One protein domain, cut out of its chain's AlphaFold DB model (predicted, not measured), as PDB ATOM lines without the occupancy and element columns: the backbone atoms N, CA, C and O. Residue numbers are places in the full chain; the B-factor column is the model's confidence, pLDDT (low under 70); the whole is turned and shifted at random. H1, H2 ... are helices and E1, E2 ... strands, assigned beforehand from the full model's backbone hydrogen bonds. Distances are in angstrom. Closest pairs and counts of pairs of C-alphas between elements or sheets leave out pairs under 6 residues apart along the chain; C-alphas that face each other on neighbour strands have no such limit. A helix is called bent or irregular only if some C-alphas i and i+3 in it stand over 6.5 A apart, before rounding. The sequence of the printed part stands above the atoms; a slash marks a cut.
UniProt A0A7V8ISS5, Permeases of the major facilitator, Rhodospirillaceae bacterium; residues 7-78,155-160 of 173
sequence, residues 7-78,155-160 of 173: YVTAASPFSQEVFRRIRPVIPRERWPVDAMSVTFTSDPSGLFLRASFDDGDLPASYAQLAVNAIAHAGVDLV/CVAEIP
ATOM      1  N   TYR A   7      34.625  -4.331  21.187       85.44
ATOM      2  CA  TYR A   7      34.270  -3.916  22.539       85.44
ATOM      3  C   TYR A   7      34.352  -2.400  22.663       85.44
ATOM      4  O   TYR A   7      35.337  -1.776  22.263       85.44
ATOM      5  N   VAL A   8      33.300  -1.807  23.214       86.81
ATOM      6  CA  VAL A   8      33.159  -0.364  23.364       86.81
ATOM      7  C   VAL A   8      32.919  -0.045  24.833       86.81
ATOM      8  O   VAL A   8      31.954  -0.504  25.433       86.81
ATOM      9  N   THR A   9      33.804   0.752  25.423       87.50
ATOM     10  CA  THR A   9      33.756   1.063  26.856       87.50
ATOM     11  C   THR A   9      32.695   2.112  27.183       87.50
ATOM     12  O   THR A   9      32.299   2.915  26.326       87.50
ATOM     13  N   ALA A  10      32.306   2.192  28.458       82.88
ATOM     14  CA  ALA A  10      31.348   3.186  28.955       82.88
ATOM     15  C   ALA A  10      31.787   4.651  28.745       82.88
ATOM     16  O   ALA A  10      30.951   5.559  28.711       82.88
ATOM     17  N   ALA A  11      33.090   4.892  28.568       83.25
ATOM     18  CA  ALA A  11      33.651   6.205  28.251       83.25
ATOM     19  C   ALA A  11      33.456   6.631  26.791       83.25
ATOM     20  O   ALA A  11      33.678   7.798  26.462       83.25
ATOM     21  N   SER A  12      33.043   5.716  25.915       87.06
ATOM     22  CA  SER A  12      32.901   6.016  24.499       87.06
ATOM     23  C   SER A  12      31.751   7.001  24.219       87.06
ATOM     24  O   SER A  12      30.707   6.966  24.884       87.06
ATOM     25  N   PRO A  13      31.875   7.845  23.175       87.38
ATOM     26  CA  PRO A  13      30.777   8.699  22.719       87.38
ATOM     27  C   PRO A  13      29.523   7.907  22.325       87.38
ATOM     28  O   PRO A  13      28.406   8.398  22.472       87.38
ATOM     29  N   PHE A  14      29.709   6.679  21.832       90.31
ATOM     30  CA  PHE A  14      28.624   5.776  21.470       90.31
ATOM     31  C   PHE A  14      27.819   5.351  22.701       90.31
ATOM     32  O   PHE A  14      26.613   5.585  22.750       90.31
ATOM     33  N   SER A  15      28.484   4.815  23.726       88.62
ATOM     34  CA  SER A  15      27.844   4.372  24.969       88.62
ATOM     35  C   SER A  15      27.134   5.509  25.699       88.62
ATOM     36  O   SER A  15      26.030   5.329  26.215       88.62
ATOM     37  N   GLN A  16      27.720   6.709  25.702       89.38
ATOM     38  CA  GLN A  16      27.091   7.898  26.284       89.38
ATOM     39  C   GLN A  16      25.835   8.333  25.520       89.38
ATOM     40  O   GLN A  16      24.849   8.748  26.135       89.38
ATOM     41  N   GLU A  17      25.842   8.231  24.189       89.81
ATOM     42  CA  GLU A  17      24.657   8.529  23.385       89.81
ATOM     43  C   GLU A  17      23.556   7.495  23.627       89.81
ATOM     44  O   GLU A  17      22.410   7.888  23.847       89.81
ATOM     45  N   VAL A  18      23.891   6.199  23.653       90.31
ATOM     46  CA  VAL A  18      22.934   5.137  24.002       90.31
ATOM     47  C   VAL A  18      22.303   5.446  25.355       90.31
ATOM     48  O   VAL A  18      21.078   5.529  25.446       90.31
ATOM     49  N   PHE A  19      23.121   5.718  26.378       90.50
ATOM     50  CA  PHE A  19      22.644   6.096  27.706       90.50
ATOM     51  C   PHE A  19      21.686   7.289  27.658       90.50
ATOM     52  O   PHE A  19      20.597   7.228  28.226       90.50
ATOM     53  N   ARG A  20      22.034   8.359  26.933       91.25
ATOM     54  CA  ARG A  20      21.178   9.546  26.789       91.25
ATOM     55  C   ARG A  20      19.802   9.211  26.206       91.25
ATOM     56  O   ARG A  20      18.823   9.844  26.600       91.25
ATOM     57  N   ARG A  21      19.725   8.239  25.292       89.81
ATOM     58  CA  ARG A  21      18.474   7.810  24.647       89.81
ATOM     59  C   ARG A  21      17.621   6.919  25.549       89.81
ATOM     60  O   ARG A  21      16.408   7.098  25.567       89.81
ATOM     61  N   ILE A  22      18.229   6.013  26.314       89.56
ATOM     62  CA  ILE A  22      17.484   5.060  27.158       89.56
ATOM     63  C   ILE A  22      17.156   5.604  28.559       89.56
ATOM     64  O   ILE A  22      16.128   5.249  29.133       89.56
ATOM     65  N   ARG A  23      17.972   6.527  29.092       89.62
ATOM     66  CA  ARG A  23      17.788   7.168  30.407       89.62
ATOM     67  C   ARG A  23      16.373   7.681  30.694       89.62
ATOM     68  O   ARG A  23      15.907   7.429  31.800       89.62
ATOM     69  N   PRO A  24      15.689   8.414  29.795       89.44
ATOM     70  CA  PRO A  24      14.356   8.940  30.098       89.44
ATOM     71  C   PRO A  24      13.274   7.857  30.190       89.44
ATOM     72  O   PRO A  24      12.208   8.126  30.734       89.44
ATOM     73  N   VAL A  25      13.527   6.657  29.664       88.56
ATOM     74  CA  VAL A  25      12.518   5.595  29.538       88.56
ATOM     75  C   VAL A  25      12.574   4.602  30.704       88.56
ATOM     76  O   VAL A  25      11.591   3.922  30.992       88.56
ATOM     77  N   ILE A  26      13.707   4.534  31.407       86.88
ATOM     78  CA  ILE A  26      13.931   3.599  32.513       86.88
ATOM     79  C   ILE A  26      13.916   4.367  33.847       86.88
ATOM     80  O   ILE A  26      14.764   5.247  34.048       86.88
ATOM     81  N   PRO A  27      13.013   4.032  34.790       86.75
ATOM     82  CA  PRO A  27      12.998   4.618  36.130       86.75
ATOM     83  C   PRO A  27      14.336   4.428  36.847       86.75
ATOM     84  O   PRO A  27      14.935   3.360  36.762       86.75
ATOM     85  N   ARG A  28      14.789   5.437  37.605       83.00
ATOM     86  CA  ARG A  28      16.120   5.433  38.253       83.00
ATOM     87  C   ARG A  28      16.374   4.215  39.146       83.00
ATOM     88  O   ARG A  28      17.484   3.710  39.156       83.00
ATOM     89  N   GLU A  29      15.352   3.735  39.842       84.88
ATOM     90  CA  GLU A  29      15.419   2.589  40.766       84.88
ATOM     91  C   GLU A  29      15.618   1.240  40.066       84.88
ATOM     92  O   GLU A  29      15.921   0.243  40.713       84.88
ATOM     93  N   ARG A  30      15.393   1.185  38.748       86.50
ATOM     94  CA  ARG A  30      15.483  -0.040  37.943       86.50
ATOM     95  C   ARG A  30      16.814  -0.177  37.215       86.50
ATOM     96  O   ARG A  30      16.985  -1.136  36.471       86.50
ATOM     97  N   TRP A  31      17.722   0.777  37.397       85.06
ATOM     98  CA  TRP A  31      19.058   0.705  36.827       85.06
ATOM     99  C   TRP A  31      19.941  -0.255  37.629       85.06
ATOM    100  O   TRP A  31      19.873  -0.233  38.861       85.06
ATOM    101  N   PRO A  32      20.777  -1.069  36.959       84.06
ATOM    102  CA  PRO A  32      21.775  -1.878  37.641       84.06
ATOM    103  C   PRO A  32      22.843  -0.997  38.306       84.06
ATOM    104  O   PRO A  32      22.983   0.190  38.000       84.06
ATOM    105  N   VAL A  33      23.578  -1.594  39.249       81.31
ATOM    106  CA  VAL A  33      24.641  -0.917  40.011       81.31
ATOM    107  C   VAL A  33      25.894  -0.717  39.155       81.31
ATOM    108  O   VAL A  33      26.527   0.336  39.231       81.31
ATOM    109  N   ASP A  34      26.208  -1.704  38.316       83.69
ATOM    110  CA  ASP A  34      27.367  -1.711  37.427       83.69
ATOM    111  C   ASP A  34      26.991  -1.327  35.989       83.69
ATOM    112  O   ASP A  34      25.814  -1.237  35.631       83.69
ATOM    113  N   ALA A  35      28.006  -1.077  35.156       83.12
ATOM    114  CA  ALA A  35      27.810  -0.802  33.736       83.12
ATOM    115  C   ALA A  35      27.101  -1.974  33.041       83.12
ATOM    116  O   ALA A  35      27.439  -3.136  33.243       83.12
ATOM    117  N   MET A  36      26.136  -1.641  32.190       87.69
ATOM    118  CA  MET A  36      25.285  -2.608  31.503       87.69
ATOM    119  C   MET A  36      25.926  -3.054  30.198       87.69
ATOM    120  O   MET A  36      26.345  -2.207  29.408       87.69
ATOM    121  N   SER A  37      25.966  -4.355  29.934       87.50
ATOM    122  CA  SER A  37      26.549  -4.872  28.697       87.50
ATOM    123  C   SER A  37      25.458  -5.029  27.649       87.50
ATOM    124  O   SER A  37      24.492  -5.763  27.825       87.50
ATOM    125  N   VAL A  38      25.588  -4.306  26.536       89.44
ATOM    126  CA  VAL A  38      24.591  -4.341  25.462       89.44
ATOM    127  C   VAL A  38      25.246  -4.782  24.169       89.44
ATOM    128  O   VAL A  38      26.181  -4.153  23.666       89.44
ATOM    129  N   THR A  39      24.717  -5.860  23.595       91.31
ATOM    130  CA  THR A  39      25.156  -6.357  22.296       91.31
ATOM    131  C   THR A  39      24.400  -5.634  21.189       91.31
ATOM    132  O   THR A  39      23.176  -5.697  21.094       91.31
ATOM    133  N   PHE A  40      25.140  -4.974  20.308       91.62
ATOM    134  CA  PHE A  40      24.638  -4.298  19.125       91.62
ATOM    135  C   PHE A  40      24.961  -5.092  17.866       91.62
ATOM    136  O   PHE A  40      26.102  -5.483  17.608       91.62
ATOM    137  N   THR A  41      23.937  -5.255  17.038       90.69
ATOM    138  CA  THR A  41      24.054  -5.747  15.666       90.69
ATOM    139  C   THR A  41      23.496  -4.700  14.720       90.69
ATOM    140  O   THR A  41      22.554  -3.980  15.056       90.69
ATOM    141  N   SER A  42      24.102  -4.565  13.547       87.75
ATOM    142  CA  SER A  42      23.640  -3.604  12.552       87.75
ATOM    143  C   SER A  42      22.672  -4.272  11.582       87.75
ATOM    144  O   SER A  42      22.872  -5.413  11.162       87.75
ATOM    145  N   ASP A  43      21.610  -3.560  11.214       89.50
ATOM    146  CA  ASP A  43      20.703  -4.022  10.172       89.50
ATOM    147  C   ASP A  43      21.427  -4.068   8.807       89.50
ATOM    148  O   ASP A  43      22.278  -3.212   8.541       89.50
ATOM    149  N   PRO A  44      21.094  -4.998   7.888       86.88
ATOM    150  CA  PRO A  44      21.719  -5.056   6.565       86.88
ATOM    151  C   PRO A  44      21.581  -3.756   5.758       86.88
ATOM    152  O   PRO A  44      22.376  -3.509   4.853       86.88
ATOM    153  N   SER A  45      20.582  -2.919   6.056       86.31
ATOM    154  CA  SER A  45      20.453  -1.583   5.462       86.31
ATOM    155  C   SER A  45      21.553  -0.609   5.899       86.31
ATOM    156  O   SER A  45      21.849   0.333   5.167       86.31
ATOM    157  N   GLY A  46      22.165  -0.826   7.066       86.06
ATOM    158  CA  GLY A  46      23.077   0.114   7.711       86.06
ATOM    159  C   GLY A  46      22.392   1.368   8.249       86.06
ATOM    160  O   GLY A  46      23.065   2.367   8.472       86.06
ATOM    161  N   LEU A  47      21.069   1.347   8.431       89.06
ATOM    162  CA  LEU A  47      20.293   2.503   8.902       89.06
ATOM    163  C   LEU A  47      19.848   2.387  10.360       89.06
ATOM    164  O   LEU A  47      19.495   3.390  10.977       89.06
ATOM    165  N   PHE A  48      19.883   1.177  10.915       90.94
ATOM    166  CA  PHE A  48      19.388   0.886  12.252       90.94
ATOM    167  C   PHE A  48      20.346  -0.039  12.988       90.94
ATOM    168  O   PHE A  48      20.997  -0.895  12.384       90.94
ATOM    169  N   LEU A  49      20.378   0.111  14.310       90.50
ATOM    170  CA  LEU A  49      21.027  -0.830  15.210       90.50
ATOM    171  C   LEU A  49      19.960  -1.616  15.960       90.50
ATOM    172  O   LEU A  49      18.953  -1.062  16.398       90.50
ATOM    173  N   ARG A  50      20.210  -2.908  16.130       90.31
ATOM    174  CA  ARG A  50      19.433  -3.790  16.992       90.31
ATOM    175  C   ARG A  50      20.250  -4.039  18.249       90.31
ATOM    176  O   ARG A  50      21.385  -4.506  18.157       90.31
ATOM    177  N   ALA A  51      19.673  -3.698  19.391       91.25
ATOM    178  CA  ALA A  51      20.258  -3.949  20.698       91.25
ATOM    179  C   ALA A  51      19.682  -5.231  21.302       91.25
ATOM    180  O   ALA A  51      18.492  -5.505  21.153       91.25
ATOM    181  N   SER A  52      20.531  -5.974  22.001       90.06
ATOM    182  CA  SER A  52      20.170  -7.090  22.867       90.06
ATOM    183  C   SER A  52      20.800  -6.841  24.230       90.06
ATOM    184  O   SER A  52      22.005  -6.596  24.310       90.06
ATOM    185  N   PHE A  53      19.974  -6.869  25.267       87.19
ATOM    186  CA  PHE A  53      20.392  -6.753  26.663       87.19
ATOM    187  C   PHE A  53      20.572  -8.159  27.238       87.19
ATOM    188  O   PHE A  53      19.841  -9.064  26.831       87.19
ATOM    189  N   ASP A  54      21.520  -8.334  28.154       81.88
ATOM    190  CA  ASP A  54      21.700  -9.609  28.848       81.88
ATOM    191  C   ASP A  54      20.590  -9.815  29.898       81.88
ATOM    192  O   ASP A  54      20.108  -8.859  30.514       81.88
ATOM    193  N   ASP A  55      20.185 -11.073  30.120       70.44
ATOM    194  CA  ASP A  55      18.988 -11.458  30.899       70.44
ATOM    195  C   ASP A  55      19.030 -11.079  32.402       70.44
ATOM    196  O   ASP A  55      18.067 -11.314  33.133       70.44
ATOM    197  N   GLY A  56      20.122 -10.474  32.879       69.06
ATOM    198  CA  GLY A  56      20.293 -10.000  34.258       69.06
ATOM    199  C   GLY A  56      20.284  -8.478  34.437       69.06
ATOM    200  O   GLY A  56      20.143  -8.011  35.566       69.06
ATOM    201  N   ASP A  57      20.408  -7.701  33.358       76.81
ATOM    202  CA  ASP A  57      20.697  -6.265  33.461       76.81
ATOM    203  C   ASP A  57      19.441  -5.411  33.685       76.81
ATOM    204  O   ASP A  57      19.463  -4.419  34.418       76.81
ATOM    205  N   LEU A  58      18.330  -5.783  33.047       80.12
ATOM    206  CA  LEU A  58      17.056  -5.068  33.108       80.12
ATOM    207  C   LEU A  58      15.881  -6.051  33.082       80.12
ATOM    208  O   LEU A  58      15.915  -7.033  32.343       80.12
ATOM    209  N   PRO A  59      14.768  -5.751  33.781       84.88
ATOM    210  CA  PRO A  59      13.525  -6.481  33.573       84.88
ATOM    211  C   PRO A  59      13.077  -6.388  32.105       84.88
ATOM    212  O   PRO A  59      13.144  -5.311  31.504       84.88
ATOM    213  N   ALA A  60      12.549  -7.485  31.555       84.38
ATOM    214  CA  ALA A  60      12.219  -7.617  30.130       84.38
ATOM    215  C   ALA A  60      11.342  -6.476  29.570       84.38
ATOM    216  O   ALA A  60      11.522  -6.045  28.432       84.38
ATOM    217  N   SER A  61      10.421  -5.934  30.375       87.38
ATOM    218  CA  SER A  61       9.571  -4.806  29.976       87.38
ATOM    219  C   SER A  61      10.368  -3.524  29.711       87.38
ATOM    220  O   SER A  61      10.128  -2.840  28.716       87.38
ATOM    221  N   TYR A  62      11.345  -3.208  30.562       86.62
ATOM    222  CA  TYR A  62      12.205  -2.036  30.402       86.62
ATOM    223  C   TYR A  62      13.288  -2.258  29.349       86.62
ATOM    224  O   TYR A  62      13.598  -1.325  28.610       86.62
ATOM    225  N   ALA A  63      13.800  -3.487  29.222       86.88
ATOM    226  CA  ALA A  63      14.692  -3.858  28.128       86.88
ATOM    227  C   ALA A  63      14.014  -3.613  26.771       86.88
ATOM    228  O   ALA A  63      14.579  -2.934  25.917       86.88
ATOM    229  N   GLN A  64      12.758  -4.041  26.595       88.94
ATOM    230  CA  GLN A  64      12.012  -3.807  25.354       88.94
ATOM    231  C   GLN A  64      11.810  -2.313  25.057       88.94
ATOM    232  O   GLN A  64      11.959  -1.870  23.917       88.94
ATOM    233  N   LEU A  65      11.498  -1.514  26.079       89.69
ATOM    234  CA  LEU A  65      11.375  -0.064  25.932       89.69
ATOM    235  C   LEU A  65      12.707   0.593  25.529       89.69
ATOM    236  O   LEU A  65      12.721   1.485  24.680       89.69
ATOM    237  N   ALA A  66      13.822   0.126  26.088       87.94
ATOM    238  CA  ALA A  66      15.159   0.587  25.739       87.94
ATOM    239  C   ALA A  66      15.552   0.184  24.308       87.94
ATOM    240  O   ALA A  66      16.041   1.029  23.556       87.94
ATOM    241  N   VAL A  67      15.269  -1.059  23.895       91.56
ATOM    242  CA  VAL A  67      15.441  -1.521  22.505       91.56
ATOM    243  C   VAL A  67      14.651  -0.630  21.552       91.56
ATOM    244  O   VAL A  67      15.193  -0.169  20.548       91.56
ATOM    245  N   ASN A  68      13.395  -0.322  21.882       91.00
ATOM    246  CA  ASN A  68      12.568   0.558  21.064       91.00
ATOM    247  C   ASN A  68      13.167   1.967  20.976       91.00
ATOM    248  O   ASN A  68      13.257   2.514  19.880       91.00
ATOM    249  N   ALA A  69      13.626   2.549  22.086       89.94
ATOM    250  CA  ALA A  69      14.263   3.869  22.088       89.94
ATOM    251  C   ALA A  69      15.548   3.906  21.237       89.94
ATOM    252  O   ALA A  69      15.790   4.876  20.516       89.94
ATOM    253  N   ILE A  70      16.344   2.834  21.276       90.69
ATOM    254  CA  ILE A  70      17.542   2.655  20.445       90.69
ATOM    255  C   ILE A  70      17.164   2.544  18.963       90.69
ATOM    256  O   ILE A  70      17.759   3.224  18.128       90.69
ATOM    257  N   ALA A  71      16.148   1.745  18.632       88.44
ATOM    258  CA  ALA A  71      15.674   1.587  17.260       88.44
ATOM    259  C   ALA A  71      15.154   2.913  16.676       88.44
ATOM    260  O   ALA A  71      15.448   3.233  15.524       88.44
ATOM    261  N   HIS A  72      14.459   3.726  17.482       89.56
ATOM    262  CA  HIS A  72      13.978   5.053  17.081       89.56
ATOM    263  C   HIS A  72      15.107   6.061  16.830       89.56
ATOM    264  O   HIS A  72      14.914   7.006  16.068       89.56
ATOM    265  N   ALA A  73      16.286   5.884  17.438       87.06
ATOM    266  CA  ALA A  73      17.434   6.749  17.170       87.06
ATOM    267  C   ALA A  73      18.021   6.529  15.762       87.06
ATOM    268  O   ALA A  73      18.631   7.444  15.210       87.06
ATOM    269  N   GLY A  74      17.825   5.341  15.175       89.25
ATOM    270  CA  GLY A  74      18.169   5.033  13.786       89.25
ATOM    271  C   GLY A  74      19.580   5.472  13.386       89.25
ATOM    272  O   GLY A  74      20.574   5.103  14.019       89.25
ATOM    273  N   VAL A  75      19.656   6.292  12.334       86.19
ATOM    274  CA  VAL A  75      20.912   6.718  11.699       86.19
ATOM    275  C   VAL A  75      21.805   7.523  12.646       86.19
ATOM    276  O   VAL A  75      23.022   7.342  12.613       86.19
ATOM    277  N   ASP A  76      21.234   8.348  13.529       89.12
ATOM    278  CA  ASP A  76      22.009   9.165  14.478       89.12
ATOM    279  C   ASP A  76      22.921   8.300  15.352       89.12
ATOM    280  O   ASP A  76      24.049   8.680  15.680       89.12
ATOM    281  N   LEU A  77      22.419   7.123  15.730       88.94
ATOM    282  CA  LEU A  77      23.147   6.182  16.562       88.94
ATOM    283  C   LEU A  77      24.133   5.350  15.738       88.94
ATOM    284  O   LEU A  77      25.258   5.122  16.182       88.94
ATOM    285  N   VAL A  78      23.760   4.964  14.512       89.62
ATOM    286  CA  VAL A  78      24.661   4.252  13.590       89.62
ATOM    287  C   VAL A  78      25.913   5.077  13.290       89.62
ATOM    288  O   VAL A  78      27.014   4.529  13.304       89.62
ATOM    289  N   CYS A 155      29.009  -5.784  18.025       90.12
ATOM    290  CA  CYS A 155      29.681  -4.910  18.970       90.12
ATOM    291  C   CYS A 155      29.068  -5.138  20.344       90.12
ATOM    292  O   CYS A 155      27.849  -5.188  20.452       90.12
ATOM    293  N   VAL A 156      29.884  -5.229  21.385       89.75
ATOM    294  CA  VAL A 156      29.412  -5.197  22.772       89.75
ATOM    295  C   VAL A 156      29.817  -3.852  23.341       89.75
ATOM    296  O   VAL A 156      30.993  -3.497  23.315       89.75
ATOM    297  N   ALA A 157      28.837  -3.069  23.778       88.88
ATOM    298  CA  ALA A 157      29.084  -1.774  24.385       88.88
ATOM    299  C   ALA A 157      28.646  -1.783  25.845       88.88
ATOM    300  O   ALA A 157      27.512  -2.137  26.161       88.88
ATOM    301  N   GLU A 158      29.546  -1.341  26.713       89.56
ATOM    302  CA  GLU A 158      29.246  -1.051  28.108       89.56
ATOM    303  C   GLU A 158      28.503   0.282  28.169       89.56
ATOM    304  O   GLU A 158      29.013   1.312  27.718       89.56
ATOM    305  N   ILE A 159      27.291   0.278  28.705       89.12
ATOM    306  CA  ILE A 159      26.440   1.454  28.824       89.12
ATOM    307  C   ILE A 159      26.535   1.979  30.254       89.12
ATOM    308  O   ILE A 159      26.301   1.227  31.205       89.12
ATOM    309  N   PRO A 160      26.880   3.266  30.439       87.62
ATOM    310  CA  PRO A 160      26.983   3.827  31.771       87.62
ATOM    311  C   PRO A 160      25.622   3.877  32.463       87.62
ATOM    312  O   PRO A 160      24.592   4.073  31.818       87.62
TER     313      PRO A 160
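Overview. This is residues 7 to 78 and 155 to 160 of the 173 residues of the protein "Permeases of the major facilitator" of Rhodospirillaceae bacterium (UniProt A0A7V8ISS5). A small, strongly twisted sheet of three strands forms a wall; H1 crosses one face near the edge strand E3, and the long, kinked helix H2 runs beside the other edge strand, E2. H1 and H2 touch each other, while the opposite face of the sheet has no named helix over it and residues 23 to 35 make a long loop between H1 and E1. The printed part has 78 residues with two named helices and three named strands, in the order H1, E1, E2, H2, E3. The sheet has the order E2, E1, E3 and is antiparallel throughout; the class is mixed, helices and strands. The whole is compact, with a radius of gyration of the C-alphas of 11.5 A and spans of 35 by 24 by 21 A.

Along the chain. In the sheet, E1 is residues 36 to 42, 19.0 A from first to last C-alpha, with C-alpha 36 at (25.285, -2.608, 31.503). E2 is residues 49 to 53, 12.9 A, and E3 is residues 155 to 159, 12.2 A, ending with C-alpha 159 at (26.440, 1.454, 28.824). H2 is residues 60 to 78, 23.9 A, with a kink of 61 degrees near residue 72; it is irregular, C-alphas 72 and 75 being 8.9 A apart. H1 is residues 13 to 22, 14.5 A, beginning with C-alpha 13 at (30.777, 8.699, 22.719).

Arrangement. E1 is the inner strand. E1 and E2 form a hairpin, antiparallel at 149 degrees, with N 50 and O 41 at 2.8 A, within hydrogen-bond range. E1 and E3 are antiparallel at 144 degrees, with N 40 and O 155 at 2.7 A, within hydrogen-bond range. H1 is on the sheet, over E3, at a height of 8.2 A over the sheet; H1 and the sheet of E2, E1 and E3 form two layers, a helix on one face of a sheet. On the local plane, fitted to just 6 C-alphas of the sheet, H1 only just runs across the strands, at 62 degrees to E3. The closest C-alphas of H1 and E3 are those of Ser 15 and Ile 159, 5.0 A apart. H2 is on the sheet but at the sheet's level, with a height of 0.1 A over a local plane also fitted to just 6 C-alphas; the closest C-alphas of H2 and E2 are those of Ala 51 and Val 67, 5.7 A apart. H1 and H2 touch at a steep tilt of 48 degrees, opposite ways, their closest C-alphas being those of Ile 22 and Ala 66, 5.2 A apart. Residues 7 to 8 form a short parallel pairing with residues 156 to 157 of E3. In H1 every O i to N i+4 pair is within hydrogen-bond range; in H2, 11 of 15 are.

Size, cuts and confidence. The two C-alphas farthest apart are those of Glu 29 and Ser 45, 35.9 A. Residues 79 to 154 are not printed, and C-alphas 78 and 155 are 11.8 A apart across this cut, which lies between H2 and E3. Of the links that are printed whole, H1 to E1 is long, while E1 to E2 and E2 to H2 are short. The mean pLDDT of the printed part is 87.3, and residue 56 is under 70.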